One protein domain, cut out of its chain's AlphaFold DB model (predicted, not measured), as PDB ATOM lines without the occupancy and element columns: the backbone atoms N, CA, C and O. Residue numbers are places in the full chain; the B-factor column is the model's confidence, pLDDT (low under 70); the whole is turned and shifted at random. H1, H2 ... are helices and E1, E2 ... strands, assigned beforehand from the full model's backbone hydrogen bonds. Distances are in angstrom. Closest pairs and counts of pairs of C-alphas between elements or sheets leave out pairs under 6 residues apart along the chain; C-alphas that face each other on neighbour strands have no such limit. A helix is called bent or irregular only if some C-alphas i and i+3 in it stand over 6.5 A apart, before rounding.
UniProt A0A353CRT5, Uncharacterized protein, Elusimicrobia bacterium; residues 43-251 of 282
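AT A GLANCE: This is residues 43 to 251 of the 282 residues of an uncharacterized protein of Elusimicrobia bacterium (UniProt A0A353CRT5). One antiparallel sheet of seven strands curls like part of a barrel, with helices H1, H2 and H3 packed over its outside and helix H4 set at the open side, between the edge strands E1 and E6. H7 lies off one end of this body, and the short helices H5 and H6 lie off the other. The printed part has 209 residues with seven named helices and seven named strands, along the chain H1 H2 H3 E1 H4 E2 E3 E4 H5 H6 E5 E6 E7 H7, and its class is mixed, helices and strands. The order across the sheet is E1 E7 E2 E3 E4 E5 E6. The whole is compact, with a radius of gyration of the C-alphas of 16.1 A, and spans 48 by 36 by 33 A.

IN THESE COORDINATES: In sheet order, the strands are E1, residues 105 to 108, E7, 233 to 237, E2, 132 to 136, E3, 149 to 157, E4, 162 to 169, E5, 197 to 208, and E6, 214 to 219. E5 is the longest, 31.2 A from first to last C-alpha, and E3 measures 23.9 A. E4, 17.2 A long, bends by 64 degrees at residue 166. H1, residues 43 to 60, begins at C-alpha 43 (15.426, -4.707, -47.972) and is 25.8 A long. It has a kink of 41 degrees near residue 54 and is irregular, with C-alphas 56 and 59 7.2 A apart. H2 is residues 70 to 80, 15.7 A; H3 is residues 91 to 100, 14.2 A; H4 is residues 112 to 121, 14.2 A, beginning at C-alpha 112 (-3.930, -7.469, -25.136). H5, residues 173 to 176, and H6, residues 187 to 190, have four residues each. H7, residues 240 to 250, is 15.1 A long and ends at C-alpha 250 (18.761, -3.307, -33.551).

HOW THE PARTS SIT: The sheet is strongly twisted. E2, E3 and E4 form a meander, each strand the antiparallel neighbour of the one before; N 133 and O 152 are 2.9 A apart, and N 153 and O 166 2.8 A, within hydrogen-bond range. E4 and E5 are antiparallel at 158 degrees, with N 201 and O 165 at 2.8 A. E5 and E6 form a hairpin, with N 205 and O 218 at 2.8 A. On the other side of E2, N 134 and O 235 of E7 are 2.8 A apart, and N 106 of E1 and O 236 of E7 are 2.8 A apart. E1, H4 and E2 make a split strand-helix-strand unit, two strands running the same way with E7 between them, and its crossover is right-handed. The sheet has helices on both faces, three layers: H1, H2 and H3 on one, H4 on the other. H2 is over E3 and E4 at a height over the sheet of 8.9 A. H1 runs along the strands, at 16 degrees to E5 on the local plane. H1 touches H2 with residues 47 to 54 alone, at a steep tilt of 64 degrees; the closest C-alphas, of Asn 50 and Val 77, are 5.7 A apart. H2 touches H3, closest at Ala 71 and Val 91, whose C-alphas are 5.1 A apart. The closest C-alphas of H4 and E6, Ile 116 and Val 214, are 6.1 A apart; those of H4 and E1, Leu 108 and Met 115, are 5.5 A apart. H7 is not on the sheet and touches H1, closest at Thr 43 and Ile 242, C-alphas 5.7 A apart. H5 and H6 are not on the sheet and are apart from each other. H2, H3, H4 and H7 have every O i to N i+4 pair within hydrogen-bond range, H1 has 12 of 14, and H5 and H6 are too short for such a pair.

THE WHOLE: The two C-alphas farthest apart, of Gly 178 and Ala 251, are 49.2 A apart. The printed part has no cut. The long links are E2 to E3, residues 137 to 148, and E6 to E7, residues 220 to 232. The mean pLDDT of the printed part is 89.6; residues 144 to 146, 222 to 224 and 248 to 251 are under 70.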
ATOM      1  N   THR A  43      16.415  -3.858 -47.302       96.75
ATOM      2  CA  THR A  43      15.426  -4.707 -47.972       96.75
ATOM      3  C   THR A  43      13.995  -4.250 -47.675       96.75
ATOM      4  O   THR A  43      13.179  -4.164 -48.596       96.75
ATOM      5  N   GLY A  44      13.690  -3.874 -46.429       96.62
ATOM      6  CA  GLY A  44      12.385  -3.321 -46.049       96.62
ATOM      7  C   GLY A  44      12.027  -2.039 -46.809       96.62
ATOM      8  O   GLY A  44      10.885  -1.871 -47.237       96.62
ATOM      9  N   GLU A  45      13.007  -1.174 -47.073       95.50
ATOM     10  CA  GLU A  45      12.850   0.014 -47.913       95.50
ATOM     11  C   GLU A  45      12.435  -0.351 -49.342       95.50
ATOM     12  O   GLU A  45      11.464   0.210 -49.855       95.50
ATOM     13  N   LYS A  46      13.112  -1.314 -49.983       96.12
ATOM     14  CA  LYS A  46      12.736  -1.776 -51.333       96.12
ATOM     15  C   LYS A  46      11.295  -2.279 -51.359       96.12
ATOM     16  O   LYS A  46      10.525  -1.896 -52.241       96.12
ATOM     17  N   VAL A  47      10.916  -3.085 -50.365       97.94
ATOM     18  CA  VAL A  47       9.554  -3.619 -50.232       97.94
ATOM     19  C   VAL A  47       8.527  -2.505 -50.045       97.94
ATOM     20  O   VAL A  47       7.489  -2.512 -50.713       97.94
ATOM     21  N   PHE A  48       8.809  -1.515 -49.198       96.62
ATOM     22  CA  PHE A  48       7.926  -0.365 -49.016       96.62
ATOM     23  C   PHE A  48       7.758   0.434 -50.313       96.62
ATOM     24  O   PHE A  48       6.627   0.664 -50.747       96.62
ATOM     25  N   ARG A  49       8.859   0.798 -50.986       94.19
ATOM     26  CA  ARG A  49       8.808   1.540 -52.258       94.19
ATOM     27  C   ARG A  49       7.967   0.804 -53.292       94.19
ATOM     28  O   ARG A  49       7.075   1.390 -53.900       94.19
ATOM     29  N   ASN A  50       8.192  -0.498 -53.442       95.75
ATOM     30  CA  ASN A  50       7.440  -1.318 -54.383       95.75
ATOM     31  C   ASN A  50       5.974  -1.500 -53.982       95.75
ATOM     32  O   ASN A  50       5.127  -1.607 -54.864       95.75
ATOM     33  N   SER A  51       5.643  -1.469 -52.689       95.50
ATOM     34  CA  SER A  51       4.248  -1.465 -52.225       95.50
ATOM     35  C   SER A  51       3.508  -0.201 -52.670       95.50
ATOM     36  O   SER A  51       2.364  -0.283 -53.123       95.50
ATOM     37  N   VAL A  52       4.165   0.958 -52.589       92.56
ATOM     38  CA  VAL A  52       3.620   2.252 -53.032       92.56
ATOM     39  C   VAL A  52       3.536   2.333 -54.561       92.56
ATOM     40  O   VAL A  52       2.533   2.793 -55.110       92.56
ATOM     41  N   LEU A  53       4.559   1.852 -55.273       90.19
ATOM     42  CA  LEU A  53       4.523   1.766 -56.736       90.19
ATOM     43  C   LEU A  53       3.384   0.850 -57.194       90.19
ATOM     44  O   LEU A  53       2.622   1.204 -58.094       90.19
ATOM     45  N   TRP A  54       3.211  -0.294 -56.527       92.44
ATOM     46  CA  TRP A  54       2.147  -1.235 -56.842       92.44
ATOM     47  C   TRP A  54       0.748  -0.656 -56.610       92.44
ATOM     48  O   TRP A  54      -0.132  -0.860 -57.442       92.44
ATOM     49  N   TYR A  55       0.550   0.155 -55.562       88.62
ATOM     50  CA  TYR A  55      -0.702   0.900 -55.351       88.62
ATOM     51  C   TYR A  55      -1.123   1.702 -56.588       88.62
ATOM     52  O   TYR A  55      -2.303   1.701 -56.949       88.62
ATOM     53  N   SER A  56      -0.153   2.340 -57.243       80.75
ATOM     54  CA  SER A  56      -0.385   3.183 -58.418       80.75
ATOM     55  C   SER A  56      -0.572   2.370 -59.703       80.75
ATOM     56  O   SER A  56      -1.335   2.783 -60.569       80.75
ATOM     57  N   GLY A  57       0.106   1.222 -59.828       84.00
ATOM     58  CA  GLY A  57       0.120   0.406 -61.052       84.00
ATOM     59  C   GLY A  57      -0.918  -0.719 -61.120       84.00
ATOM     60  O   GLY A  57      -1.206  -1.212 -62.204       84.00
ATOM     61  N   GLN A  58      -1.507  -1.142 -59.999       86.50
ATOM     62  CA  GLN A  58      -2.404  -2.310 -59.965       86.50
ATOM     63  C   GLN A  58      -3.646  -2.193 -60.873       86.50
ATOM     64  O   GLN A  58      -4.232  -3.211 -61.228       86.50
ATOM     65  N   ILE A  59      -4.077  -0.974 -61.224       83.25
ATOM     66  CA  ILE A  59      -5.280  -0.747 -62.039       83.25
ATOM     67  C   ILE A  59      -5.123  -1.309 -63.456       83.25
ATOM     68  O   ILE A  59      -6.099  -1.753 -64.058       83.25
ATOM     69  N   ASP A  60      -3.887  -1.350 -63.951       85.44
ATOM     70  CA  ASP A  60      -3.540  -1.892 -65.263       85.44
ATOM     71  C   ASP A  60      -3.469  -3.433 -65.250       85.44
ATOM     72  O   ASP A  60      -3.213  -4.065 -66.273       85.44
ATOM     73  N   HIS A  61      -3.717  -4.047 -64.088       87.94
ATOM     74  CA  HIS A  61      -3.655  -5.485 -63.853       87.94
ATOM     75  C   HIS A  61      -4.947  -5.982 -63.172       87.94
ATOM     76  O   HIS A  61      -4.964  -6.243 -61.959       87.94
ATOM     77  N   PRO A  62      -6.056  -6.111 -63.932       85.88
ATOM     78  CA  PRO A  62      -7.401  -6.370 -63.404       85.88
ATOM     79  C   PRO A  62      -7.551  -7.709 -62.663       85.88
ATOM     80  O   PRO A  62      -8.548  -7.924 -61.966       85.88
ATOM     81  N   GLU A  63      -6.573  -8.608 -62.775       86.31
ATOM     82  CA  GLU A  63      -6.519  -9.883 -62.069       86.31
ATOM     83  C   GLU A  63      -6.153  -9.763 -60.580       86.31
ATOM     84  O   GLU A  63      -6.467 -10.674 -59.815       86.31
ATOM     85  N   TYR A  64      -5.512  -8.672 -60.146       86.81
ATOM     86  CA  TYR A  64      -5.081  -8.460 -58.756       86.81
ATOM     87  C   TYR A  64      -6.114  -7.818 -57.815       86.81
ATOM     88  O   TYR A  64      -6.143  -8.227 -56.647       86.81
ATOM     89  N   PRO A  65      -6.997  -6.897 -58.250       84.94
ATOM     90  CA  PRO A  65      -8.096  -6.387 -57.424       84.94
ATOM     91  C   PRO A  65      -9.280  -7.376 -57.300       84.94
ATOM     92  O   PRO A  65     -10.432  -6.976 -57.126       84.94
ATOM     93  N   GLN A  66      -9.009  -8.686 -57.368       81.62
ATOM     94  CA  GLN A  66     -10.000  -9.764 -57.279       81.62
ATOM     95  C   GLN A  66      -9.977 -10.474 -55.911       81.62
ATOM     96  O   GLN A  66      -8.966 -10.435 -55.194       81.62
ATOM     97  N   PRO A  67     -11.072 -11.160 -55.525       77.69
ATOM     98  CA  PRO A  67     -11.095 -12.018 -54.345       77.69
ATOM     99  C   PRO A  67      -9.985 -13.072 -54.324       77.69
ATOM    100  O   PRO A  67      -9.556 -13.562 -55.363       77.69
ATOM    101  N   ALA A  68      -9.519 -13.417 -53.119       78.62
ATOM    102  CA  ALA A  68      -8.471 -14.417 -52.878       78.62
ATOM    103  C   ALA A  68      -7.095 -14.126 -53.523       78.62
ATOM    104  O   ALA A  68      -6.241 -15.004 -53.581       78.62
ATOM    105  N   LYS A  69      -6.833 -12.885 -53.958       87.38
ATOM    106  CA  LYS A  69      -5.535 -12.467 -54.529       87.38
ATOM    107  C   LYS A  69      -4.614 -11.743 -53.546       87.38
ATOM    108  O   LYS A  69      -3.642 -11.125 -53.968       87.38
ATOM    109  N   CYS A  70      -4.902 -11.768 -52.246       90.69
ATOM    110  CA  CYS A  70      -4.084 -11.084 -51.234       90.69
ATOM    111  C   CYS A  70      -2.628 -11.577 -51.238       90.69
ATOM    112  O   CYS A  70      -1.720 -10.760 -51.377       90.69
ATOM    113  N   ALA A  71      -2.404 -12.895 -51.221       92.12
ATOM    114  CA  ALA A  71      -1.058 -13.466 -51.294       92.12
ATOM    115  C   ALA A  71      -0.367 -13.154 -52.629       92.12
ATOM    116  O   ALA A  71       0.793 -12.759 -52.634       92.12
ATOM    117  N   ALA A  72      -1.096 -13.225 -53.748       92.81
ATOM    118  CA  ALA A  72      -0.555 -12.878 -55.062       92.81
ATOM    119  C   ALA A  72      -0.074 -11.415 -55.138       92.81
ATOM    120  O   ALA A  72       0.969 -11.151 -55.736       92.81
ATOM    121  N   ASN A  73      -0.791 -10.475 -54.506       94.50
ATOM    122  CA  ASN A  73      -0.367  -9.075 -54.396       94.50
ATOM    123  C   ASN A  73       0.909  -8.930 -53.550       94.50
ATOM    124  O   ASN A  73       1.862  -8.292 -53.992       94.50
ATOM    125  N   VAL A  74       0.966  -9.567 -52.373       96.19
ATOM    126  CA  VAL A  74       2.177  -9.552 -51.529       96.19
ATOM    127  C   VAL A  74       3.371 -10.141 -52.287       96.19
ATOM    128  O   VAL A  74       4.436  -9.534 -52.359       96.19
ATOM    129  N   SER A  75       3.178 -11.281 -52.950       96.06
ATOM    130  CA  SER A  75       4.205 -11.916 -53.774       96.06
ATOM    131  C   SER A  75       4.643 -11.065 -54.962       96.06
ATOM    132  O   SER A  75       5.821 -11.086 -55.310       96.06
ATOM    133  N   LYS A  76       3.743 -10.296 -55.587       95.38
ATOM    134  CA  LYS A  76       4.107  -9.338 -56.643       95.38
ATOM    135  C   LYS A  76       5.080  -8.291 -56.103       95.38
ATOM    136  O   LYS A  76       6.122  -8.086 -56.721       95.38
ATOM    137  N   VAL A  77       4.783  -7.697 -54.947       97.25
ATOM    138  CA  VAL A  77       5.658  -6.707 -54.300       97.25
ATOM    139  C   VAL A  77       7.004  -7.319 -53.904       97.25
ATOM    140  O   VAL A  77       8.048  -6.716 -54.158       97.25
ATOM    141  N   TYR A  78       7.013  -8.527 -53.339       97.88
ATOM    142  CA  TYR A  78       8.254  -9.229 -53.003       97.88
ATOM    143  C   TYR A  78       9.127  -9.500 -54.229       97.88
ATOM    144  O   TYR A  78      10.306  -9.154 -54.203       97.88
ATOM    145  N   ARG A  79       8.555  -9.986 -55.338       96.12
ATOM    146  CA  ARG A  79       9.299 -10.157 -56.600       96.12
ATOM    147  C   ARG A  79       9.867  -8.839 -57.126       96.12
ATOM    148  O   ARG A  79      11.039  -8.779 -57.473       96.12
ATOM    149  N   MET A  80       9.075  -7.761 -57.118       95.25
ATOM    150  CA  MET A  80       9.555  -6.419 -57.498       95.25
ATOM    151  C   MET A  80      10.724  -5.938 -56.622       95.25
ATOM    152  O   MET A  80      11.505  -5.089 -57.042       95.25
ATOM    153  N   SER A  81      10.852  -6.486 -55.412       97.00
ATOM    154  CA  SER A  81      11.887  -6.136 -54.433       97.00
ATOM    155  C   SER A  81      13.095  -7.077 -54.454       97.00
ATOM    156  O   SER A  81      14.002  -6.900 -53.645       97.00
ATOM    157  N   GLY A  82      13.119  -8.062 -55.360       96.62
ATOM    158  CA  GLY A  82      14.175  -9.078 -55.456       96.62
ATOM    159  C   GLY A  82      13.993 -10.283 -54.526       96.62
ATOM    160  O   GLY A  82      14.838 -11.171 -54.516       96.62
ATOM    161  N   LEU A  83      12.888 -10.364 -53.779       96.81
ATOM    162  CA  LEU A  83      12.590 -11.452 -52.841       96.81
ATOM    163  C   LEU A  83      11.802 -12.584 -53.523       96.81
ATOM    164  O   LEU A  83      10.665 -12.902 -53.162       96.81
ATOM    165  N   ASN A  84      12.388 -13.169 -54.568       94.19
ATOM    166  CA  ASN A  84      11.694 -14.102 -55.467       94.19
ATOM    167  C   ASN A  84      11.262 -15.414 -54.788       94.19
ATOM    168  O   ASN A  84      10.217 -15.973 -55.140       94.19
ATOM    169  N   ALA A  85      12.012 -15.870 -53.780       94.50
ATOM    170  CA  ALA A  85      11.758 -17.123 -53.070       94.50
ATOM    171  C   ALA A  85      10.371 -17.170 -52.396       94.50
ATOM    172  O   ALA A  85       9.748 -18.232 -52.319       94.50
ATOM    173  N   TYR A  86       9.826 -16.016 -51.988       94.06
ATOM    174  CA  TYR A  86       8.565 -15.912 -51.242       94.06
ATOM    175  C   TYR A  86       7.321 -15.753 -52.134       94.06
ATOM    176  O   TYR A  86       6.251 -15.354 -51.674       94.06
ATOM    177  N   SER A  87       7.428 -16.050 -53.430       91.50
ATOM    178  CA  SER A  87       6.282 -16.010 -54.340       91.50
ATOM    179  C   SER A  87       5.299 -17.163 -54.070       91.50
ATOM    180  O   SER A  87       5.689 -18.334 -54.083       91.50
ATOM    181  N   ALA A  88       4.021 -16.844 -53.860       91.12
ATOM    182  CA  ALA A  88       2.957 -17.783 -53.530       91.12
ATOM    183  C   ALA A  88       1.577 -17.285 -53.999       91.12
ATOM    184  O   ALA A  88       1.330 -16.090 -54.141       91.12
ATOM    185  N   GLN A  89       0.653 -18.225 -54.213       87.38
ATOM    186  CA  GLN A  89      -0.744 -17.925 -54.560       87.38
ATOM    187  C   GLN A  89      -1.688 -17.988 -53.351       87.38
ATOM    188  O   GLN A  89      -2.778 -17.425 -53.397       87.38
ATOM    189  N   SER A  90      -1.280 -18.639 -52.257       89.50
ATOM    190  CA  SER A  90      -2.061 -18.740 -51.021       89.50
ATOM    191  C   SER A  90      -1.309 -18.136 -49.837       89.50
ATOM    192  O   SER A  90      -0.078 -18.164 -49.789       89.50
ATOM    193  N   VAL A  91      -2.058 -17.615 -48.860       90.94
ATOM    194  CA  VAL A  91      -1.489 -16.998 -47.649       90.94
ATOM    195  C   VAL A  91      -0.656 -18.007 -46.856       90.94
ATOM    196  O   VAL A  91       0.463 -17.696 -46.470       90.94
ATOM    197  N   ALA A  92      -1.138 -19.242 -46.673       90.75
ATOM    198  CA  ALA A  92      -0.359 -20.274 -45.983       90.75
ATOM    199  C   ALA A  92       0.972 -20.568 -46.667       90.75
ATOM    200  O   ALA A  92       1.987 -20.669 -45.988       90.75
ATOM    201  N   MET A  93       0.972 -20.696 -47.997       91.81
ATOM    202  CA  MET A  93       2.199 -20.979 -48.734       91.81
ATOM    203  C   MET A  93       3.164 -19.794 -48.678       91.81
ATOM    204  O   MET A  93       4.361 -19.998 -48.529       91.81
ATOM    205  N   LEU A  94       2.650 -18.561 -48.738       94.25
ATOM    206  CA  LEU A  94       3.449 -17.349 -48.560       94.25
ATOM    207  C   LEU A  94       4.169 -17.356 -47.206       94.25
ATOM    208  O   LEU A  94       5.389 -17.224 -47.159       94.25
ATOM    209  N   LEU A  95       3.417 -17.543 -46.115       93.62
ATOM    210  CA  LEU A  95       3.981 -17.589 -44.766       93.62
ATOM    211  C   LEU A  95       4.973 -18.748 -44.643       93.62
ATOM    212  O   LEU A  95       6.079 -18.547 -44.156       93.62
ATOM    213  N   LYS A  96       4.611 -19.939 -45.137       92.75
ATOM    214  CA  LYS A  96       5.468 -21.127 -45.080       92.75
ATOM    215  C   LYS A  96       6.794 -20.896 -45.798       92.75
ATOM    216  O   LYS A  96       7.827 -21.195 -45.223       92.75
ATOM    217  N   LYS A  97       6.782 -20.312 -46.997       95.50
ATOM    218  CA  LYS A  97       8.006 -20.003 -47.749       95.50
ATOM    219  C   LYS A  97       8.931 -19.035 -47.015       95.50
ATOM    220  O   LYS A  97      10.141 -19.195 -47.095       95.50
ATOM    221  N   ILE A  98       8.381 -18.056 -46.296       96.00
ATOM    222  CA  ILE A  98       9.187 -17.162 -45.453       96.00
ATOM    223  C   ILE A  98       9.859 -17.961 -44.331       96.00
ATOM    224  O   ILE A  98      11.061 -17.824 -44.128       96.00
ATOM    225  N   VAL A  99       9.105 -18.824 -43.643       94.44
ATOM    226  CA  VAL A  99       9.638 -19.661 -42.552       94.44
ATOM    227  C   VAL A  99      10.677 -20.661 -43.050       94.44
ATOM    228  O   VAL A  99      11.752 -20.763 -42.469       94.44
ATOM    229  N   ASP A 100      10.387 -21.366 -44.142       93.44
ATOM    230  CA  ASP A 100      11.297 -22.339 -44.755       93.44
ATOM    231  C   ASP A 100      12.580 -21.663 -45.271       93.44
ATOM    232  O   ASP A 100      13.642 -22.278 -45.268       93.44
ATOM    233  N   GLY A 101      12.503 -20.383 -45.654       92.88
ATOM    234  CA  GLY A 101      13.658 -19.544 -45.983       92.88
ATOM    235  C   GLY A 101      14.473 -19.070 -44.772       92.88
ATOM    236  O   GLY A 101      15.402 -18.289 -44.943       92.88
ATOM    237  N   GLY A 102      14.132 -19.501 -43.552       92.69
ATOM    238  CA  GLY A 102      14.798 -19.100 -42.305       92.69
ATOM    239  C   GLY A 102      14.240 -17.822 -41.669       92.69
ATOM    240  O   GLY A 102      14.805 -17.312 -40.702       92.69
ATOM    241  N   GLY A 103      13.134 -17.293 -42.195       93.38
ATOM    242  CA  GLY A 103      12.473 -16.103 -41.675       93.38
ATOM    243  C   GLY A 103      11.776 -16.343 -40.326       93.38
ATOM    244  O   GLY A 103      11.089 -17.356 -40.158       93.38
ATOM    245  N   PRO A 104      11.878 -15.414 -39.355       93.56
ATOM    246  CA  PRO A 104      11.126 -15.485 -38.108       93.56
ATOM    247  C   PRO A 104       9.613 -15.524 -38.334       93.56
ATOM    248  O   PRO A 104       9.070 -14.788 -39.162       93.56
ATOM    249  N   TYR A 105       8.923 -16.326 -37.523       93.06
ATOM    250  CA  TYR A 105       7.467 -16.423 -37.505       93.06
ATOM    251  C   TYR A 105       6.923 -16.226 -36.100       93.06
ATOM    252  O   TYR A 105       7.308 -16.919 -35.157       93.06
ATOM    253  N   VAL A 106       6.001 -15.282 -35.965       92.62
ATOM    254  CA  VAL A 106       5.480 -14.843 -34.680       92.62
ATOM    255  C   VAL A 106       3.964 -14.851 -34.716       92.62
ATOM    256  O   VAL A 106       3.359 -14.136 -35.504       92.62
ATOM    257  N   LYS A 107       3.333 -15.620 -33.830       92.62
ATOM    258  CA  LYS A 107       1.884 -15.537 -33.599       92.62
ATOM    259  C   LYS A 107       1.594 -14.461 -32.558       92.62
ATOM    260  O   LYS A 107       2.210 -14.480 -31.491       92.62
ATOM    261  N   LEU A 108       0.660 -13.560 -32.849       91.94
ATOM    262  CA  LEU A 108       0.180 -12.561 -31.898       91.94
ATOM    263  C   LEU A 108      -0.955 -13.154 -31.049       91.94
ATOM    264  O   LEU A 108      -1.936 -13.648 -31.612       91.94
ATOM    265  N   PRO A 109      -0.842 -13.136 -29.709       91.75
ATOM    266  CA  PRO A 109      -1.956 -13.476 -28.832       91.75
ATOM    267  C   PRO A 109      -3.147 -12.532 -29.032       91.75
ATOM    268  O   PRO A 109      -2.959 -11.351 -29.324       91.75
ATOM    269  N   LYS A 110      -4.366 -13.056 -28.854       89.88
ATOM    270  CA  LYS A 110      -5.604 -12.262 -28.946       89.88
ATOM    271  C   LYS A 110      -5.808 -11.360 -27.735       89.88
ATOM    272  O   LYS A 110      -6.398 -10.288 -27.848       89.88
ATOM    273  N   ASP A 111      -5.349 -11.801 -26.567       92.31
ATOM    274  CA  ASP A 111      -5.407 -10.987 -25.367       92.31
ATOM    275  C   ASP A 111      -4.358  -9.869 -25.441       92.31
ATOM    276  O   ASP A 111      -3.221 -10.056 -25.881       92.31
ATOM    277  N   LYS A 112      -4.757  -8.671 -25.010       92.75
ATOM    278  CA  LYS A 112      -3.930  -7.469 -25.136       92.75
ATOM    279  C   LYS A 112      -2.584  -7.605 -24.412       92.75
ATOM    280  O   LYS A 112      -1.572  -7.155 -24.944       92.75
ATOM    281  N   ALA A 113      -2.566  -8.198 -23.218       94.44
ATOM    282  CA  ALA A 113      -1.349  -8.322 -22.418       94.44
ATOM    283  C   ALA A 113      -0.312  -9.211 -23.121       94.44
ATOM    284  O   ALA A 113       0.824  -8.781 -23.332       94.44
ATOM    285  N   GLY A 114      -0.726 -10.394 -23.579       94.12
ATOM    286  CA  GLY A 114       0.107 -11.302 -24.357       94.12
ATOM    287  C   GLY A 114       0.530 -10.706 -25.700       94.12
ATOM    288  O   GLY A 114       1.659 -10.919 -26.141       94.12
ATOM    289  N   MET A 115      -0.328  -9.910 -26.346       93.50
ATOM    290  CA  MET A 115       0.035  -9.179 -27.564       93.50
ATOM    291  C   MET A 115       1.168  -8.179 -27.314       93.50
ATOM    292  O   MET A 115       2.148  -8.174 -28.056       93.50
ATOM    293  N   ILE A 116       1.065  -7.365 -26.259       94.38
ATOM    294  CA  ILE A 116       2.097  -6.394 -25.869       94.38
ATOM    295  C   ILE A 116       3.412  -7.102 -25.541       94.38
ATOM    296  O   ILE A 116       4.473  -6.690 -26.016       94.38
ATOM    297  N   GLU A 117       3.358  -8.171 -24.746       94.12
ATOM    298  CA  GLU A 117       4.532  -8.976 -24.408       94.12
ATOM    299  C   GLU A 117       5.187  -9.534 -25.673       94.12
ATOM    300  O   GLU A 117       6.392  -9.365 -25.888       94.12
ATOM    301  N   ARG A 118       4.383 -10.138 -26.556       92.50
ATOM    302  CA  ARG A 118       4.885 -10.746 -27.783       92.50
ATOM    303  C   ARG A 118       5.490  -9.718 -28.725       92.50
ATOM    304  O   ARG A 118       6.562  -9.977 -29.260       92.50
ATOM    305  N   LEU A 119       4.845  -8.570 -28.919       92.00
ATOM    306  CA  LEU A 119       5.396  -7.490 -29.736       92.00
ATOM    307  C   LEU A 119       6.728  -7.019 -29.159       92.00
ATOM    308  O   LEU A 119       7.709  -6.957 -29.889       92.00
ATOM    309  N   ASN A 120       6.804  -6.771 -27.850       91.31
ATOM    310  CA  ASN A 120       8.055  -6.380 -27.201       91.31
ATOM    311  C   ASN A 120       9.178  -7.420 -27.369       91.31
ATOM    312  O   ASN A 120      10.346  -7.039 -27.452       91.31
ATOM    313  N   ALA A 121       8.850  -8.712 -27.454       87.88
ATOM    314  CA  ALA A 121       9.824  -9.768 -27.743       87.88
ATOM    315  C   ALA A 121      10.347  -9.732 -29.195       87.88
ATOM    316  O   ALA A 121      11.440 -10.226 -29.468       87.88
ATOM    317  N   VAL A 122       9.610  -9.120 -30.126       85.88
ATOM    318  CA  VAL A 122      10.013  -8.936 -31.527       85.88
ATOM    319  C   VAL A 122      10.720  -7.592 -31.682       85.88
ATOM    320  O   VAL A 122      10.088  -6.538 -31.696       85.88
ATOM    321  N   TYR A 123      12.053  -7.614 -31.769       84.19
ATOM    322  CA  TYR A 123      12.897  -6.421 -31.969       84.19
ATOM    323  C   TYR A 123      12.622  -5.253 -30.993       84.19
ATOM    324  O   TYR A 123      12.806  -4.078 -31.334       84.19
ATOM    325  N   GLY A 124      12.184  -5.555 -29.764       84.62
ATOM    326  CA  GLY A 124      11.829  -4.535 -28.772       84.62
ATOM    327  C   GLY A 124      10.502  -3.828 -29.069       84.62
ATOM    328  O   GLY A 124      10.340  -2.655 -28.737       84.62
ATOM    329  N   GLY A 125       9.566  -4.497 -29.747       84.69
ATOM    330  CA  GLY A 125       8.283  -3.910 -30.129       84.69
ATOM    331  C   GLY A 125       8.301  -3.178 -31.459       84.69
ATOM    332  O   GLY A 125       7.312  -2.526 -31.780       84.69
ATOM    333  N   ARG A 126       9.409  -3.216 -32.205       90.94
ATOM    334  CA  ARG A 126       9.557  -2.516 -33.485       90.94
ATOM    335  C   ARG A 126       9.284  -3.477 -34.632       90.94
ATOM    336  O   ARG A 126       9.988  -4.468 -34.796       90.94
ATOM    337  N   LEU A 127       8.261  -3.185 -35.424       92.69
ATOM    338  CA  LEU A 127       7.886  -4.018 -36.560       92.69
ATOM    339  C   LEU A 127       8.669  -3.593 -37.809       92.69
ATOM    340  O   LEU A 127       8.580  -2.428 -38.199       92.69
ATOM    341  N   PRO A 128       9.436  -4.495 -38.444       94.88
ATOM    342  CA  PRO A 128      10.175  -4.143 -39.643       94.88
ATOM    343  C   PRO A 128       9.237  -3.910 -40.825       94.88
ATOM    344  O   PRO A 128       8.366  -4.735 -41.114       94.88
ATOM    345  N   ALA A 129       9.462  -2.806 -41.535       96.44
ATOM    346  CA  ALA A 129       8.845  -2.570 -42.832       96.44
ATOM    347  C   ALA A 129       9.165  -3.741 -43.771       96.44
ATOM    348  O   ALA A 129      10.294  -4.226 -43.819       96.44
ATOM    349  N   GLY A 130       8.163  -4.205 -44.509       97.38
ATOM    350  CA  GLY A 130       8.289  -5.349 -45.402       97.38
ATOM    351  C   GLY A 130       7.982  -6.712 -44.777       97.38
ATOM    352  O   GLY A 130       7.933  -7.688 -45.516       97.38
ATOM    353  N   ALA A 131       7.729  -6.809 -43.468       97.44
ATOM    354  CA  ALA A 131       7.234  -8.052 -42.874       97.44
ATOM    355  C   ALA A 131       5.838  -8.413 -43.406       97.44
ATOM    356  O   ALA A 131       4.975  -7.542 -43.538       97.44
ATOM    357  N   ALA A 132       5.587  -9.700 -43.657       97.19
ATOM    358  CA  ALA A 132       4.256 -10.187 -43.990       97.19
ATOM    359  C   ALA A 132       3.413 -10.311 -42.719       97.19
ATOM    360  O   ALA A 132       3.839 -10.921 -41.740       97.19
ATOM    361  N   VAL A 133       2.186  -9.804 -42.764       95.88
ATOM    362  CA  VAL A 133       1.169 -10.058 -41.741       95.88
ATOM    363  C   VAL A 133       0.138 -11.003 -42.332       95.88
ATOM    364  O   VAL A 133      -0.387 -10.744 -43.412       95.88
ATOM    365  N   GLY A 134      -0.120 -12.115 -41.650       93.50
ATOM    366  CA  GLY A 134      -1.109 -13.112 -42.037       93.50
ATOM    367  C   GLY A 134      -2.233 -13.184 -41.016       93.50
ATOM    368  O   GLY A 134      -1.969 -13.434 -39.841       93.50
ATOM    369  N   GLY A 135      -3.464 -12.994 -41.474       92.38
ATOM    370  CA  GLY A 135      -4.690 -13.124 -40.697       92.38
ATOM    371  C   GLY A 135      -5.434 -14.403 -41.060       92.38
ATOM    372  O   GLY A 135      -5.455 -14.793 -42.234       92.38
ATOM    373  N   CYS A 136      -5.993 -15.096 -40.072       89.75
ATOM    374  CA  CYS A 136      -6.678 -16.363 -40.287       89.75
ATOM    375  C   CYS A 136      -7.799 -16.633 -39.264       89.75
ATOM    376  O   CYS A 136      -7.740 -16.224 -38.101       89.75
ATOM    377  N   LEU A 137      -8.829 -17.369 -39.700       87.19
ATOM    378  CA  LEU A 137      -9.969 -17.752 -38.849       87.19
ATOM    379  C   LEU A 137      -9.618 -18.805 -37.781       87.19
ATOM    380  O   LEU A 137     -10.320 -18.935 -36.778       87.19
ATOM    381  N   HIS A 138      -8.528 -19.551 -37.974       85.88
ATOM    382  CA  HIS A 138      -8.108 -20.661 -37.115       85.88
ATOM    383  C   HIS A 138      -6.729 -20.402 -36.506       85.88
ATOM    384  O   HIS A 138      -5.930 -19.670 -37.067       85.88
ATOM    385  N   SER A 139      -6.397 -21.035 -35.380       83.81
ATOM    386  CA  SER A 139      -5.127 -20.803 -34.664       83.81
ATOM    387  C   SER A 139      -3.860 -21.212 -35.433       83.81
ATOM    388  O   SER A 139      -2.737 -20.844 -35.056       83.81
ATOM    389  N   ASP A 140      -4.020 -21.978 -36.509       82.62
ATOM    390  CA  ASP A 140      -2.957 -22.360 -37.423       82.62
ATOM    391  C   ASP A 140      -3.179 -21.739 -38.806       82.62
ATOM    392  O   ASP A 140      -3.886 -22.306 -39.636       82.62
ATOM    393  N   CYS A 141      -2.534 -20.599 -39.079       80.94
ATOM    394  CA  CYS A 141      -2.622 -19.938 -40.383       80.94
ATOM    395  C   CYS A 141      -2.024 -20.767 -41.539       80.94
ATOM    396  O   CYS A 141      -2.300 -20.464 -42.706       80.94
ATOM    397  N   PHE A 142      -1.248 -21.826 -41.260       84.50
ATOM    398  CA  PHE A 142      -0.780 -22.755 -42.294       84.50
ATOM    399  C   PHE A 142      -1.888 -23.703 -42.770       84.50
ATOM    400  O   PHE A 142      -1.807 -24.240 -43.876       84.50
ATOM    401  N   ARG A 143      -2.960 -23.860 -41.986       75.06
ATOM    402  CA  ARG A 143      -4.115 -24.715 -42.286       75.06
ATOM    403  C   ARG A 143      -5.359 -23.864 -42.561       75.06
ATOM    404  O   ARG A 143      -5.441 -22.706 -42.163       75.06
ATOM    405  N   GLY A 144      -6.306 -24.419 -43.309       66.31
ATOM    406  CA  GLY A 144      -7.564 -23.761 -43.678       66.31
ATOM    407  C   GLY A 144      -7.837 -23.810 -45.176       66.31
ATOM    408  O   GLY A 144      -7.009 -24.287 -45.960       66.31
ATOM    409  N   GLU A 145      -8.978 -23.270 -45.577       68.88
ATOM    410  CA  GLU A 145      -9.417 -23.219 -46.972       68.88
ATOM    411  C   GLU A 145      -9.001 -21.903 -47.652       68.88
ATOM    412  O   GLU A 145      -8.448 -20.981 -47.032       68.88
ATOM    413  N   THR A 146      -9.207 -21.819 -48.964       68.94
ATOM    414  CA  THR A 146      -9.069 -20.563 -49.712       68.94
ATOM    415  C   THR A 146     -10.167 -19.595 -49.267       68.94
ATOM    416  O   THR A 146     -11.326 -19.975 -49.176       68.94
ATOM    417  N   GLY A 147      -9.814 -18.336 -48.997       71.25
ATOM    418  CA  GLY A 147     -10.773 -17.301 -48.583       71.25
ATOM    419  C   GLY A 147     -10.981 -17.158 -47.071       71.25
ATOM    420  O   GLY A 147     -11.619 -16.201 -46.656       71.25
ATOM    421  N   GLN A 148     -10.395 -18.035 -46.250       81.69
ATOM    422  CA  GLN A 148     -10.416 -17.944 -44.776       81.69
ATOM    423  C   GLN A 148      -9.192 -17.213 -44.193       81.69
ATOM    424  O   GLN A 148      -8.867 -17.361 -43.010       81.69
ATOM    425  N   ARG A 149      -8.428 -16.548 -45.066       88.25
ATOM    426  CA  ARG A 149      -7.127 -15.960 -44.763       88.25
ATOM    427  C   ARG A 149      -6.909 -14.689 -45.558       88.25
ATOM    428  O   ARG A 149      -7.254 -14.620 -46.745       88.25
ATOM    429  N   HIS A 150      -6.172 -13.777 -44.945       91.62
ATOM    430  CA  HIS A 150      -5.741 -12.535 -45.560       91.62
ATOM    431  C   HIS A 150      -4.266 -12.271 -45.291       91.62
ATOM    432  O   HIS A 150      -3.694 -12.768 -44.322       91.62
ATOM    433  N   SER A 151      -3.626 -11.524 -46.186       93.75
ATOM    434  CA  SER A 151      -2.213 -11.183 -46.046       93.75
ATOM    435  C   SER A 151      -1.936  -9.746 -46.435       93.75
ATOM    436  O   SER A 151      -2.522  -9.218 -47.384       93.75
ATOM    437  N   ALA A 152      -0.970  -9.170 -45.741       95.62
ATOM    438  CA  ALA A 152      -0.551  -7.791 -45.857       95.62
ATOM    439  C   ALA A 152       0.968  -7.660 -45.698       95.62
ATOM    440  O   ALA A 152       1.641  -8.616 -45.317       95.62
ATOM    441  N   ILE A 153       1.486  -6.463 -45.955       97.69
ATOM    442  CA  ILE A 153       2.875  -6.073 -45.714       97.69
ATOM    443  C   ILE A 153       2.898  -4.914 -44.717       97.69
ATOM    444  O   ILE A 153       2.172  -3.937 -44.904       97.69
ATOM    445  N   VAL A 154       3.753  -4.990 -43.693       97.31
ATOM    446  CA  VAL A 154       4.049  -3.861 -42.797       97.31
ATOM    447  C   VAL A 154       4.647  -2.713 -43.603       97.31
ATOM    448  O   VAL A 154       5.667  -2.880 -44.272       97.31
ATOM    449  N   ALA A 155       3.996  -1.555 -43.548       93.12
ATOM    450  CA  ALA A 155       4.366  -0.371 -44.302       93.12
ATOM    451  C   ALA A 155       5.171   0.601 -43.421       93.12
ATOM    452  O   ALA A 155       6.221   0.249 -42.888       93.12
ATOM    453  N   ASP A 156       4.677   1.826 -43.288       94.75
ATOM    454  CA  ASP A 156       5.206   2.889 -42.449       94.75
ATOM    455  C   ASP A 156       4.372   3.074 -41.168       94.75
ATOM    456  O   ASP A 156       3.388   2.373 -40.903       94.75
ATOM    457  N   THR A 157       4.787   4.025 -40.340       95.19
ATOM    458  CA  THR A 157       4.206   4.319 -39.032       95.19
ATOM    459  C   THR A 157       3.807   5.787 -38.950       95.19
ATOM    460  O   THR A 157       4.565   6.685 -39.304       95.19
ATOM    461  N   GLY A 158       2.593   6.048 -38.480       93.19
ATOM    462  CA  GLY A 158       2.085   7.387 -38.232       93.19
ATOM    463  C   GLY A 158       2.775   8.058 -37.042       93.19
ATOM    464  O   GLY A 158       3.379   7.393 -36.198       93.19
ATOM    465  N   PRO A 159       2.668   9.392 -36.923       91.94
ATOM    466  CA  PRO A 159       3.249  10.132 -35.803       91.94
ATOM    467  C   PRO A 159       2.646   9.758 -34.441       91.94
ATOM    468  O   PRO A 159       3.279   9.990 -33.417       91.94
ATOM    469  N   ASP A 160       1.450   9.178 -34.436       93.19
ATOM    470  CA  ASP A 160       0.710   8.711 -33.264       93.19
ATOM    471  C   ASP A 160       0.965   7.228 -32.928       93.19
ATOM    472  O   ASP A 160       0.256   6.658 -32.098       93.19
ATOM    473  N   GLY A 161       1.932   6.589 -33.598       94.19
ATOM    474  CA  GLY A 161       2.242   5.168 -33.432       94.19
ATOM    475  C   GLY A 161       1.326   4.229 -34.221       94.19
ATOM    476  O   GLY A 161       1.350   3.019 -33.996       94.19
ATOM    477  N   THR A 162       0.498   4.746 -35.133       95.81
ATOM    478  CA  THR A 162      -0.304   3.904 -36.033       95.81
ATOM    479  C   THR A 162       0.593   3.163 -37.015       95.81
ATOM    480  O   THR A 162       1.186   3.777 -37.894       95.81
ATOM    481  N   VAL A 163       0.670   1.843 -36.913       95.31
ATOM    482  CA  VAL A 163       1.299   0.988 -37.919       95.31
ATOM    483  C   VAL A 163       0.328   0.808 -39.074       95.31
ATOM    484  O   VAL A 163      -0.825   0.415 -38.876       95.31
ATOM    485  N   TYR A 164       0.801   1.082 -40.285       95.31
ATOM    486  CA  TYR A 164       0.036   0.873 -41.501       95.31
ATOM    487  C   TYR A 164       0.431  -0.431 -42.185       95.31
ATOM    488  O   TYR A 164       1.576  -0.883 -42.115       95.31
ATOM    489  N   LEU A 165      -0.530  -1.010 -42.892       95.81
ATOM    490  CA  LEU A 165      -0.344  -2.167 -43.748       95.81
ATOM    491  C   LEU A 165      -0.637  -1.796 -45.195       95.81
ATOM    492  O   LEU A 165      -1.587  -1.069 -45.469       95.81
ATOM    493  N   TYR A 166       0.136  -2.337 -46.131       95.19
ATOM    494  CA  TYR A 166      -0.293  -2.445 -47.520       95.19
ATOM    495  C   TYR A 166      -0.901  -3.825 -47.753       95.19
ATOM    496  O   TYR A 166      -0.274  -4.848 -47.477       95.19
ATOM    497  N   HIS A 167      -2.132  -3.864 -48.251       93.88
ATOM    498  CA  HIS A 167      -2.852  -5.115 -48.486       93.88
ATOM    499  C   HIS A 167      -3.953  -4.930 -49.527       93.88
ATOM    500  O   HIS A 167      -4.348  -3.802 -49.821       93.88
ATOM    501  N   ASN A 168      -4.458  -6.036 -50.085       90.88
ATOM    502  CA  ASN A 168      -5.591  -6.028 -51.013       90.88
ATOM    503  C   ASN A 168      -6.905  -5.789 -50.247       90.88
ATOM    504  O   ASN A 168      -7.662  -6.730 -49.984       90.88
ATOM    505  N   ASN A 169      -7.110  -4.540 -49.839       88.88
ATOM    506  CA  ASN A 169      -8.231  -4.083 -49.041       88.88
ATOM    507  C   ASN A 169      -9.550  -4.350 -49.765       88.88
ATOM    508  O   ASN A 169      -9.664  -4.206 -50.983       88.88
ATOM    509  N   TRP A 170     -10.558  -4.728 -48.995       87.44
ATOM    510  CA  TRP A 170     -11.897  -5.014 -49.484       87.44
ATOM    511  C   TRP A 170     -12.969  -4.243 -48.716       87.44
ATOM    512  O   TRP A 170     -14.146  -4.518 -48.952       87.44
ATOM    513  N   TYR A 171     -12.578  -3.304 -47.846       89.19
ATOM    514  CA  TYR A 171     -13.498  -2.442 -47.119       89.19
ATOM    515  C   TYR A 171     -14.185  -1.470 -48.071       89.19
ATOM    516  O   TYR A 171     -13.534  -0.670 -48.744       89.19
ATOM    517  N   ARG A 172     -15.509  -1.558 -48.156       90.12
ATOM    518  CA  ARG A 172     -16.329  -0.786 -49.086       90.12
ATOM    519  C   ARG A 172     -17.576  -0.239 -48.390       90.12
ATOM    520  O   ARG A 172     -17.973  -0.777 -47.355       90.12
ATOM    521  N   PRO A 173     -18.258   0.757 -48.983       89.44
ATOM    522  CA  PRO A 173     -19.501   1.289 -48.430       89.44
ATOM    523  C   PRO A 173     -20.587   0.230 -48.212       89.44
ATOM    524  O   PRO A 173     -21.354   0.342 -47.261       89.44
ATOM    525  N   GLU A 174     -20.656  -0.834 -49.027       89.06
ATOM    526  CA  GLU A 174     -21.657  -1.897 -48.830       89.06
ATOM    527  C   GLU A 174     -21.450  -2.669 -47.520       89.06
ATOM    528  O   GLU A 174     -22.395  -3.258 -47.004       89.06
ATOM    529  N   ASN A 175     -20.240  -2.645 -46.951       87.06
ATOM    530  CA  ASN A 175     -19.970  -3.214 -45.631       87.06
ATOM    531  C   ASN A 175     -20.516  -2.344 -44.484       87.06
ATOM    532  O   ASN A 175     -20.531  -2.789 -43.344       87.06
ATOM    533  N   GLU A 176     -20.954  -1.118 -44.781       87.31
ATOM    534  CA  GLU A 176     -21.286  -0.057 -43.819       87.31
ATOM    535  C   GLU A 176     -22.636   0.601 -44.142       87.31
ATOM    536  O   GLU A 176     -22.825   1.806 -43.971       87.31
ATOM    537  N   GLY A 177     -23.582  -0.172 -44.686       88.19
ATOM    538  CA  GLY A 177     -24.923   0.329 -45.014       88.19
ATOM    539  C   GLY A 177     -24.942   1.427 -46.086       88.19
ATOM    540  O   GLY A 177     -25.872   2.226 -46.128       88.19
ATOM    541  N   GLY A 178     -23.915   1.493 -46.938       89.38
ATOM    542  CA  GLY A 178     -23.770   2.486 -48.005       89.38
ATOM    543  C   GLY A 178     -23.003   3.751 -47.606       89.38
ATOM    544  O   GLY A 178     -22.796   4.620 -48.454       89.38
ATOM    545  N   VAL A 179     -22.549   3.870 -46.354       89.94
ATOM    546  CA  VAL A 179     -21.811   5.048 -45.879       89.94
ATOM    547  C   VAL A 179     -20.343   4.962 -46.281       89.94
ATOM    548  O   VAL A 179     -19.679   3.954 -46.056       89.94
ATOM    549  N   TRP A 180     -19.815   6.047 -46.849       89.62
ATOM    550  CA  TRP A 180     -18.398   6.153 -47.188       89.62
ATOM    551  C   TRP A 180     -17.573   6.550 -45.956       89.62
ATOM    552  O   TRP A 180     -17.949   7.474 -45.235       89.62
ATOM    553  N   LYS A 181     -16.445   5.874 -45.722       87.81
ATOM    554  CA  LYS A 181     -15.511   6.135 -44.615       87.81
ATOM    555  C   LYS A 181     -14.070   6.143 -45.122       87.81
ATOM    556  O   LYS A 181     -13.776   5.652 -46.211       87.81
ATOM    557  N   GLU A 182     -13.168   6.704 -44.323       85.88
ATOM    558  CA  GLU A 182     -11.740   6.712 -44.636       85.88
ATOM    559  C   GLU A 182     -11.190   5.292 -44.820       85.88
ATOM    560  O   GLU A 182     -11.678   4.327 -44.233       85.88
ATOM    561  N   HIS A 183     -10.155   5.177 -45.655       86.69
ATOM    562  CA  HIS A 183      -9.465   3.919 -45.952       86.69
ATOM    563  C   HIS A 183     -10.335   2.821 -46.588       86.69
ATOM    564  O   HIS A 183      -9.908   1.671 -46.651       86.69
ATOM    565  N   MET A 184     -11.518   3.155 -47.106       90.19
ATOM    566  CA  MET A 184     -12.256   2.283 -48.019       90.19
ATOM    567  C   MET A 184     -11.595   2.226 -49.401       90.19
ATOM    568  O   MET A 184     -10.850   3.130 -49.791       90.19
ATOM    569  N   VAL A 185     -11.926   1.183 -50.170       90.31
ATOM    570  CA  VAL A 185     -11.637   1.116 -51.608       90.31
ATOM    571  C   VAL A 185     -12.113   2.414 -52.261       90.31
ATOM    572  O   VAL A 185     -13.259   2.842 -52.087       90.31
ATOM    573  N   SER A 186     -11.215   3.062 -52.999       89.81
ATOM    574  CA  SER A 186     -11.494   4.367 -53.587       89.81
ATOM    575  C   SER A 186     -12.655   4.297 -54.583       89.81
ATOM    576  O   SER A 186     -12.822   3.312 -55.307       89.81
ATOM    577  N   ARG A 187     -13.433   5.383 -54.673       90.12
ATOM    578  CA  ARG A 187     -14.529   5.495 -55.650       90.12
ATOM    579  C   ARG A 187     -14.045   5.227 -57.080       90.12
ATOM    580  O   ARG A 187     -14.703   4.517 -57.826       90.12
ATOM    581  N   TYR A 188     -12.833   5.680 -57.409       87.44
ATOM    582  CA  TYR A 188     -12.178   5.421 -58.693       87.44
ATOM    583  C   TYR A 188     -12.102   3.924 -59.067       87.44
ATOM    584  O   TYR A 188     -12.287   3.589 -60.241       87.44
ATOM    585  N   TYR A 189     -11.832   3.043 -58.094       89.50
ATOM    586  CA  TYR A 189     -11.783   1.585 -58.287       89.50
ATOM    587  C   TYR A 189     -13.186   0.988 -58.378       89.50
ATOM    588  O   TYR A 189     -13.461   0.218 -59.299       89.50
ATOM    589  N   LEU A 190     -14.077   1.373 -57.458       89.38
ATOM    590  CA  LEU A 190     -15.446   0.851 -57.416       89.38
ATOM    591  C   LEU A 190     -16.219   1.159 -58.703       89.38
ATOM    592  O   LEU A 190     -16.829   0.253 -59.266       89.38
ATOM    593  N   ASP A 191     -16.108   2.383 -59.223       89.38
ATOM    594  CA  ASP A 191     -16.774   2.812 -60.462       89.38
ATOM    595  C   ASP A 191     -16.294   2.020 -61.697       89.38
ATOM    596  O   ASP A 191     -16.991   1.949 -62.707       89.38
ATOM    597  N   ARG A 192     -15.114   1.387 -61.623       87.88
ATOM    598  CA  ARG A 192     -14.547   0.507 -62.665       87.88
ATOM    599  C   ARG A 192     -14.831  -0.978 -62.431       87.88
ATOM    600  O   ARG A 192     -14.330  -1.823 -63.166       87.88
ATOM    601  N   GLY A 193     -15.620  -1.310 -61.410       89.19
ATOM    602  CA  GLY A 193     -15.968  -2.688 -61.057       89.19
ATOM    603  C   GLY A 193     -14.928  -3.405 -60.191       89.19
ATOM    604  O   GLY A 193     -15.103  -4.587 -59.883       89.19
ATOM    605  N   PHE A 194     -13.872  -2.720 -59.745       89.81
ATOM    606  CA  PHE A 194     -12.860  -3.306 -58.872       89.81
ATOM    607  C   PHE A 194     -13.307  -3.245 -57.414       89.81
ATOM    608  O   PHE A 194     -13.296  -2.199 -56.774       89.81
ATOM    609  N   ARG A 195     -13.693  -4.402 -56.868       87.75
ATOM    610  CA  ARG A 195     -14.203  -4.521 -55.490       87.75
ATOM    611  C   ARG A 195     -13.110  -4.589 -54.426       87.75
ATOM    612  O   ARG A 195     -13.428  -4.681 -53.238       87.75
ATOM    613  N   ARG A 196     -11.845  -4.608 -54.837       90.62
ATOM    614  CA  ARG A 196     -10.687  -4.596 -53.948       90.62
ATOM    615  C   ARG A 196      -9.614  -3.668 -54.493       90.62
ATOM    616  O   ARG A 196      -9.607  -3.360 -55.683       90.62
ATOM    617  N   GLN A 197      -8.724  -3.237 -53.613       92.19
ATOM    618  CA  GLN A 197      -7.619  -2.356 -53.952       92.19
ATOM    619  C   GLN A 197      -6.436  -2.662 -53.032       92.19
ATOM    620  O   GLN A 197      -6.563  -2.600 -51.813       92.19
ATOM    621  N   TRP A 198      -5.268  -2.950 -53.601       93.69
ATOM    622  CA  TRP A 198      -3.998  -2.867 -52.892       93.69
ATOM    623  C   TRP A 198      -3.823  -1.447 -52.384       93.69
ATOM    624  O   TRP A 198      -3.697  -0.541 -53.196       93.69
ATOM    625  N   MET A 199      -3.852  -1.220 -51.077       92.69
ATOM    626  CA  MET A 199      -3.722   0.119 -50.512       92.69
ATOM    627  C   MET A 199      -3.205   0.099 -49.090       92.69
ATOM    628  O   MET A 199      -3.217  -0.933 -48.424       92.69
ATOM    629  N   LYS A 200      -2.751   1.276 -48.660       92.50
ATOM    630  CA  LYS A 200      -2.325   1.542 -47.296       92.50
ATOM    631  C   LYS A 200      -3.547   1.678 -46.387       92.50
ATOM    632  O   LYS A 200      -4.405   2.524 -46.645       92.50
ATOM    633  N   THR A 201      -3.596   0.898 -45.315       92.31
ATOM    634  CA  THR A 201      -4.667   0.914 -44.310       92.31
ATOM    635  C   THR A 201      -4.090   0.931 -42.894       92.31
ATOM    636  O   THR A 201      -3.021   0.361 -42.655       92.31
ATOM    637  N   PRO A 202      -4.726   1.639 -41.944       93.50
ATOM    638  CA  PRO A 202      -4.295   1.634 -40.550       93.50
ATOM    639  C   PRO A 202      -4.587   0.268 -39.923       93.50
ATOM    640  O   PRO A 202      -5.698  -0.240 -40.049       93.50
ATOM    641  N   TRP A 203      -3.609  -0.319 -39.231       94.19
ATOM    642  CA  TRP A 203      -3.756  -1.654 -38.646       94.19
ATOM    643  C   TRP A 203      -3.910  -1.640 -37.133       94.19
ATOM    644  O   TRP A 203      -4.973  -1.966 -36.602       94.19
ATOM    645  N   ILE A 204      -2.848  -1.239 -36.443       93.81
ATOM    646  CA  ILE A 204      -2.803  -1.126 -34.988       93.81
ATOM    647  C   ILE A 204      -2.120   0.179 -34.613       93.81
ATOM    648  O   ILE A 204      -1.186   0.611 -35.283       93.81
ATOM    649  N   ARG A 205      -2.543   0.797 -33.514       95.50
ATOM    650  CA  ARG A 205      -1.791   1.869 -32.863       95.50
ATOM    651  C   ARG A 205      -0.974   1.288 -31.725       95.50
ATOM    652  O   ARG A 205      -1.549   0.739 -30.786       95.50
ATOM    653  N   ILE A 206       0.342   1.435 -31.808       94.94
ATOM    654  CA  ILE A 206       1.292   1.060 -30.765       94.94
ATOM    655  C   ILE A 206       1.577   2.300 -29.920       94.94
ATOM    656  O   ILE A 206       2.074   3.306 -30.421       94.94
ATOM    657  N   VAL A 207       1.276   2.231 -28.626       96.00
ATOM    658  CA  VAL A 207       1.664   3.259 -27.656       96.00
ATOM    659  C   VAL A 207       2.907   2.773 -26.930       96.00
ATOM    660  O   VAL A 207       2.965   1.622 -26.493       96.00
ATOM    661  N   ARG A 208       3.907   3.649 -26.809       93.75
ATOM    662  CA  ARG A 208       5.162   3.342 -26.121       93.75
ATOM    663  C   ARG A 208       5.229   4.012 -24.754       93.75
ATOM    664  O   ARG A 208       4.763   5.138 -24.582       93.75
ATOM    665  N   GLY A 209       5.802   3.303 -23.790       91.94
ATOM    666  CA  GLY A 209       6.137   3.831 -22.476       91.94
ATOM    667  C   GLY A 209       7.404   4.699 -22.499       91.94
ATOM    668  O   GLY A 209       8.081   4.791 -23.527       91.94
ATOM    669  N   PRO A 210       7.760   5.321 -21.359       90.81
ATOM    670  CA  PRO A 210       8.974   6.134 -21.232       90.81
ATOM    671  C   PRO A 210      10.277   5.370 -21.511       90.81
ATOM    672  O   PRO A 210      11.275   5.968 -21.900       90.81
ATOM    673  N   ASP A 211      10.268   4.051 -21.329       88.44
ATOM    674  CA  ASP A 211      11.380   3.139 -21.611       88.44
ATOM    675  C   ASP A 211      11.481   2.737 -23.097       88.44
ATOM    676  O   ASP A 211      12.345   1.948 -23.479       88.44
ATOM    677  N   GLY A 212      10.589   3.262 -23.945       88.12
ATOM    678  CA  GLY A 212      10.505   2.948 -25.368       88.12
ATOM    679  C   GLY A 212       9.832   1.609 -25.684       88.12
ATOM    680  O   GLY A 212       9.659   1.291 -26.865       88.12
ATOM    681  N   ARG A 213       9.413   0.829 -24.680       92.44
ATOM    682  CA  ARG A 213       8.694  -0.438 -24.877       92.44
ATOM    683  C   ARG A 213       7.230  -0.184 -25.203       92.44
ATOM    684  O   ARG A 213       6.681   0.861 -24.873       92.44
ATOM    685  N   VAL A 214       6.580  -1.153 -25.838       94.44
ATOM    686  CA  VAL A 214       5.130  -1.117 -26.060       94.44
ATOM    687  C   VAL A 214       4.421  -1.207 -24.712       94.44
ATOM    688  O   VAL A 214       4.681  -2.138 -23.949       94.44
ATOM    689  N   SER A 215       3.539  -0.248 -24.437       96.12
ATOM    690  CA  SER A 215       2.739  -0.150 -23.212       96.12
ATOM    691  C   SER A 215       1.238  -0.321 -23.459       96.12
ATOM    692  O   SER A 215       0.523  -0.748 -22.557       96.12
ATOM    693  N   ASP A 216       0.754  -0.036 -24.671       96.12
ATOM    694  CA  ASP A 216      -0.624  -0.308 -25.093       96.12
ATOM    695  C   ASP A 216      -0.684  -0.572 -26.605       96.12
ATOM    696  O   ASP A 216       0.161  -0.107 -27.376       96.12
ATOM    697  N   VAL A 217      -1.704  -1.319 -27.026       93.31
ATOM    698  CA  VAL A 217      -2.014  -1.594 -28.433       93.31
ATOM    699  C   VAL A 217      -3.510  -1.417 -28.652       93.31
ATOM    700  O   VAL A 217      -4.331  -1.929 -27.880       93.31
ATOM    701  N   LYS A 218      -3.873  -0.698 -29.717       93.06
ATOM    702  CA  LYS A 218      -5.268  -0.474 -30.116       93.06
ATOM    703  C   LYS A 218      -5.485  -0.959 -31.552       93.06
ATOM    704  O   LYS A 218      -4.810  -0.433 -32.437       93.06
ATOM    705  N   PRO A 219      -6.388  -1.920 -31.810       88.25
ATOM    706  CA  PRO A 219      -6.759  -2.272 -33.177       88.25
ATOM    707  C   PRO A 219      -7.471  -1.089 -33.841       88.25
ATOM    708  O   PRO A 219      -8.236  -0.374 -33.190       88.25
ATOM    709  N   LEU A 220      -7.175  -0.861 -35.119       86.75
ATOM    710  CA  LEU A 220      -7.765   0.216 -35.919       86.75
ATOM    711  C   LEU A 220      -8.488  -0.291 -37.166       86.75
ATOM    712  O   LEU A 220      -9.255   0.471 -37.755       86.75
ATOM    713  N   LEU A 221      -8.251  -1.542 -37.578       77.25
ATOM    714  CA  LEU A 221      -8.988  -2.108 -38.701       77.25
ATOM    715  C   LEU A 221     -10.480  -2.178 -38.369       77.25
ATOM    716  O   LEU A 221     -10.849  -2.512 -37.239       77.25
ATOM    717  N   PRO A 222     -11.356  -1.895 -39.346       66.81
ATOM    718  CA  PRO A 222     -12.757  -2.242 -39.205       66.81
ATOM    719  C   PRO A 222     -12.872  -3.754 -38.972       66.81
ATOM    720  O   PRO A 222     -12.186  -4.540 -39.624       66.81
ATOM    721  N   ALA A 223     -13.770  -4.151 -38.066       57.34
ATOM    722  CA  ALA A 223     -13.930  -5.518 -37.549       57.34
ATOM    723  C   ALA A 223     -14.139  -6.614 -38.613       57.34
ATOM    724  O   ALA A 223     -14.105  -7.797 -38.304       57.34
ATOM    725  N   ILE A 224     -14.394  -6.236 -39.864       56.91
ATOM    726  CA  ILE A 224     -14.568  -7.185 -40.958       56.91
ATOM    727  C   ILE A 224     -13.243  -7.788 -41.436       56.91
ATOM    728  O   ILE A 224     -13.275  -8.843 -42.055       56.91
ATOM    729  N   ASP A 225     -12.102  -7.136 -41.200       71.00
ATOM    730  CA  ASP A 225     -10.825  -7.592 -41.745       71.00
ATOM    731  C   ASP A 225     -10.160  -8.626 -40.824       71.00
ATOM    732  O   ASP A 225      -9.854  -8.366 -39.660       71.00
ATOM    733  N   ASP A 226      -9.891  -9.803 -41.386       77.62
ATOM    734  CA  ASP A 226      -9.285 -10.960 -40.736       77.62
ATOM    735  C   ASP A 226      -7.824 -10.746 -40.280       77.62
ATOM    736  O   ASP A 226      -7.207 -11.645 -39.703       77.62
ATOM    737  N   LEU A 227      -7.284  -9.536 -40.470       88.50
ATOM    738  CA  LEU A 227      -6.036  -9.035 -39.891       88.50
ATOM    739  C   LEU A 227      -6.209  -8.333 -38.525       88.50
ATOM    740  O   LEU A 227      -5.195  -7.930 -37.949       88.50
ATOM    741  N   ASP A 228      -7.422  -8.167 -37.974       89.38
ATOM    742  CA  ASP A 228      -7.615  -7.645 -36.605       89.38
ATOM    743  C   ASP A 228      -7.139  -8.675 -35.557       89.38
ATOM    744  O   ASP A 228      -7.779  -9.719 -35.375       89.38
ATOM    745  N   PRO A 229      -6.049  -8.396 -34.814       87.62
ATOM    746  CA  PRO A 229      -5.466  -9.358 -33.884       87.62
ATOM    747  C   PRO A 229      -6.304  -9.572 -32.615       87.62
ATOM    748  O   PRO A 229      -6.016 -10.490 -31.855       87.62
ATOM    749  N   THR A 230      -7.334  -8.757 -32.368       86.88
ATOM    750  CA  THR A 230      -8.248  -8.938 -31.228       86.88
ATOM    751  C   THR A 230      -9.408  -9.881 -31.539       86.88
ATOM    752  O   THR A 230      -9.973 -10.485 -30.628       86.88
ATOM    753  N   GLN A 231      -9.731 -10.067 -32.821       86.81
ATOM    754  CA  GLN A 231     -10.832 -10.924 -33.267       86.81
ATOM    755  C   GLN A 231     -10.322 -12.208 -33.926       86.81
ATOM    756  O   GLN A 231     -10.824 -13.307 -33.652       86.81
ATOM    757  N   TYR A 232      -9.262 -12.101 -34.721       90.50
ATOM    758  CA  TYR A 232      -8.725 -13.173 -35.553       90.50
ATOM    759  C   TYR A 232      -7.360 -13.648 -35.065       90.50
ATOM    760  O   TYR A 232      -6.755 -13.079 -34.159       90.50
ATOM    761  N   PHE A 233      -6.894 -14.769 -35.612       91.44
ATOM    762  CA  PHE A 233      -5.544 -15.242 -35.339       91.44
ATOM    763  C   PHE A 233      -4.601 -14.557 -36.315       91.44
ATOM    764  O   PHE A 233      -4.706 -14.745 -37.525       91.44
ATOM    765  N   VAL A 234      -3.687 -13.754 -35.778       93.75
ATOM    766  CA  VAL A 234      -2.763 -12.965 -36.589       93.75
ATOM    767  C   VAL A 234      -1.333 -13.410 -36.337       93.75
ATOM    768  O   VAL A 234      -0.928 -13.728 -35.217       93.75
ATOM    769  N   SER A 235      -0.564 -13.449 -37.412       93.94
ATOM    770  CA  SER A 235       0.840 -13.813 -37.412       93.94
ATOM    771  C   SER A 235       1.663 -12.806 -38.198       93.94
ATOM    772  O   SER A 235       1.163 -12.149 -39.109       93.94
ATOM    773  N   ILE A 236       2.933 -12.698 -37.836       94.69
ATOM    774  CA  ILE A 236       3.930 -11.886 -38.516       94.69
ATOM    775  C   ILE A 236       5.033 -12.834 -38.976       94.69
ATOM    776  O   ILE A 236       5.629 -13.535 -38.158       94.69
ATOM    777  N   ALA A 237       5.289 -12.864 -40.279       95.69
ATOM    778  CA  ALA A 237       6.382 -13.601 -40.893       95.69
ATOM    779  C   ALA A 237       7.361 -12.604 -41.511       95.69
ATOM    780  O   ALA A 237       6.970 -11.749 -42.308       95.69
ATOM    781  N   ILE A 238       8.632 -12.698 -41.144       97.12
ATOM    782  CA  ILE A 238       9.644 -11.709 -41.519       97.12
ATOM    783  C   ILE A 238      10.595 -12.370 -42.517       97.12
ATOM    784  O   ILE A 238      11.251 -13.336 -42.133       97.12
ATOM    785  N   PRO A 239      10.668 -11.896 -43.780       97.94
ATOM    786  CA  PRO A 239      11.665 -12.361 -44.747       97.94
ATOM    787  C   PRO A 239      13.065 -12.440 -44.132       97.94
ATOM    788  O   PRO A 239      13.455 -11.530 -43.395       97.94
ATOM    789  N   ALA A 240      13.810 -13.511 -44.410       96.62
ATOM    790  CA  ALA A 240      15.091 -13.778 -43.753       96.62
ATOM    791  C   ALA A 240      16.109 -12.645 -43.965       96.62
ATOM    792  O   ALA A 240      16.833 -12.279 -43.042       96.62
ATOM    793  N   GLU A 241      16.097 -12.025 -45.143       96.81
ATOM    794  CA  GLU A 241      16.929 -10.879 -45.503       96.81
ATOM    795  C   GLU A 241      16.628  -9.674 -44.604       96.81
ATOM    796  O   GLU A 241      17.532  -9.085 -44.014       96.81
ATOM    797  N   ILE A 242      15.341  -9.354 -44.419       96.62
ATOM    798  CA  ILE A 242      14.905  -8.275 -43.522       96.62
ATOM    799  C   ILE A 242      15.268  -8.619 -42.079       96.62
ATOM    800  O   ILE A 242      15.737  -7.758 -41.339       96.62
ATOM    801  N   ALA A 243      15.072  -9.872 -41.667       93.94
ATOM    802  CA  ALA A 243      15.363 -10.309 -40.310       93.94
ATOM    803  C   ALA A 243      16.858 -10.206 -39.971       93.94
ATOM    804  O   ALA A 243      17.202  -9.735 -38.884       93.94
ATOM    805  N   ALA A 244      17.731 -10.601 -40.901       93.12
ATOM    806  CA  ALA A 244      19.178 -10.496 -40.760       93.12
ATOM    807  C   ALA A 244      19.621  -9.029 -40.640       93.12
ATOM    808  O   ALA A 244      20.333  -8.668 -39.703       93.12
ATOM    809  N   GLU A 245      19.124  -8.160 -41.524       94.25
ATOM    810  CA  GLU A 245      19.415  -6.723 -41.488       94.25
ATOM    811  C   GLU A 245      18.869  -6.050 -40.213       94.25
ATOM    812  O   GLU A 245      19.508  -5.166 -39.638       94.25
ATOM    813  N   ALA A 246      17.696  -6.481 -39.742       87.12
ATOM    814  CA  ALA A 246      17.033  -5.958 -38.552       87.12
ATOM    815  C   ALA A 246      17.817  -6.241 -37.266       87.12
ATOM    816  O   ALA A 246      17.865  -5.382 -36.386       87.12
ATOM    817  N   VAL A 247      18.457  -7.411 -37.148       78.62
ATOM    818  CA  VAL A 247      19.338  -7.720 -36.009       78.62
ATOM    819  C   VAL A 247      20.540  -6.776 -36.001       78.62
ATOM    820  O   VAL A 247      20.848  -6.192 -34.963       78.62
ATOM    821  N   SER A 248      21.167  -6.553 -37.160       62.16
ATOM    822  CA  SER A 248      22.279  -5.603 -37.293       62.16
ATOM    823  C   SER A 248      21.865  -4.162 -36.976       62.16
ATOM    824  O   SER A 248      22.618  -3.435 -36.334       62.16
ATOM    825  N   ALA A 249      20.651  -3.755 -37.358       58.53
ATOM    826  CA  ALA A 249      20.111  -2.428 -37.060       58.53
ATOM    827  C   ALA A 249      19.694  -2.262 -35.585       58.53
ATOM    828  O   ALA A 249      19.862  -1.189 -35.004       58.53
ATOM    829  N   ALA A 250      19.166  -3.316 -34.955       57.78
ATOM    830  CA  ALA A 250      18.761  -3.307 -33.551       57.78
ATOM    831  C   ALA A 250      19.954  -3.367 -32.581       57.78
ATOM    832  O   ALA A 250      19.822  -2.911 -31.446       57.78
ATOM    833  N   ALA A 251      21.101  -3.891 -33.029       44.16
ATOM    834  CA  ALA A 251      22.340  -3.998 -32.260       44.16
ATOM    835  C   ALA A 251      23.177  -2.705 -32.198       44.16
ATOM    836  O   ALA A 251      24.215  -2.697 -31.541       44.16
TER     837      ALA A 251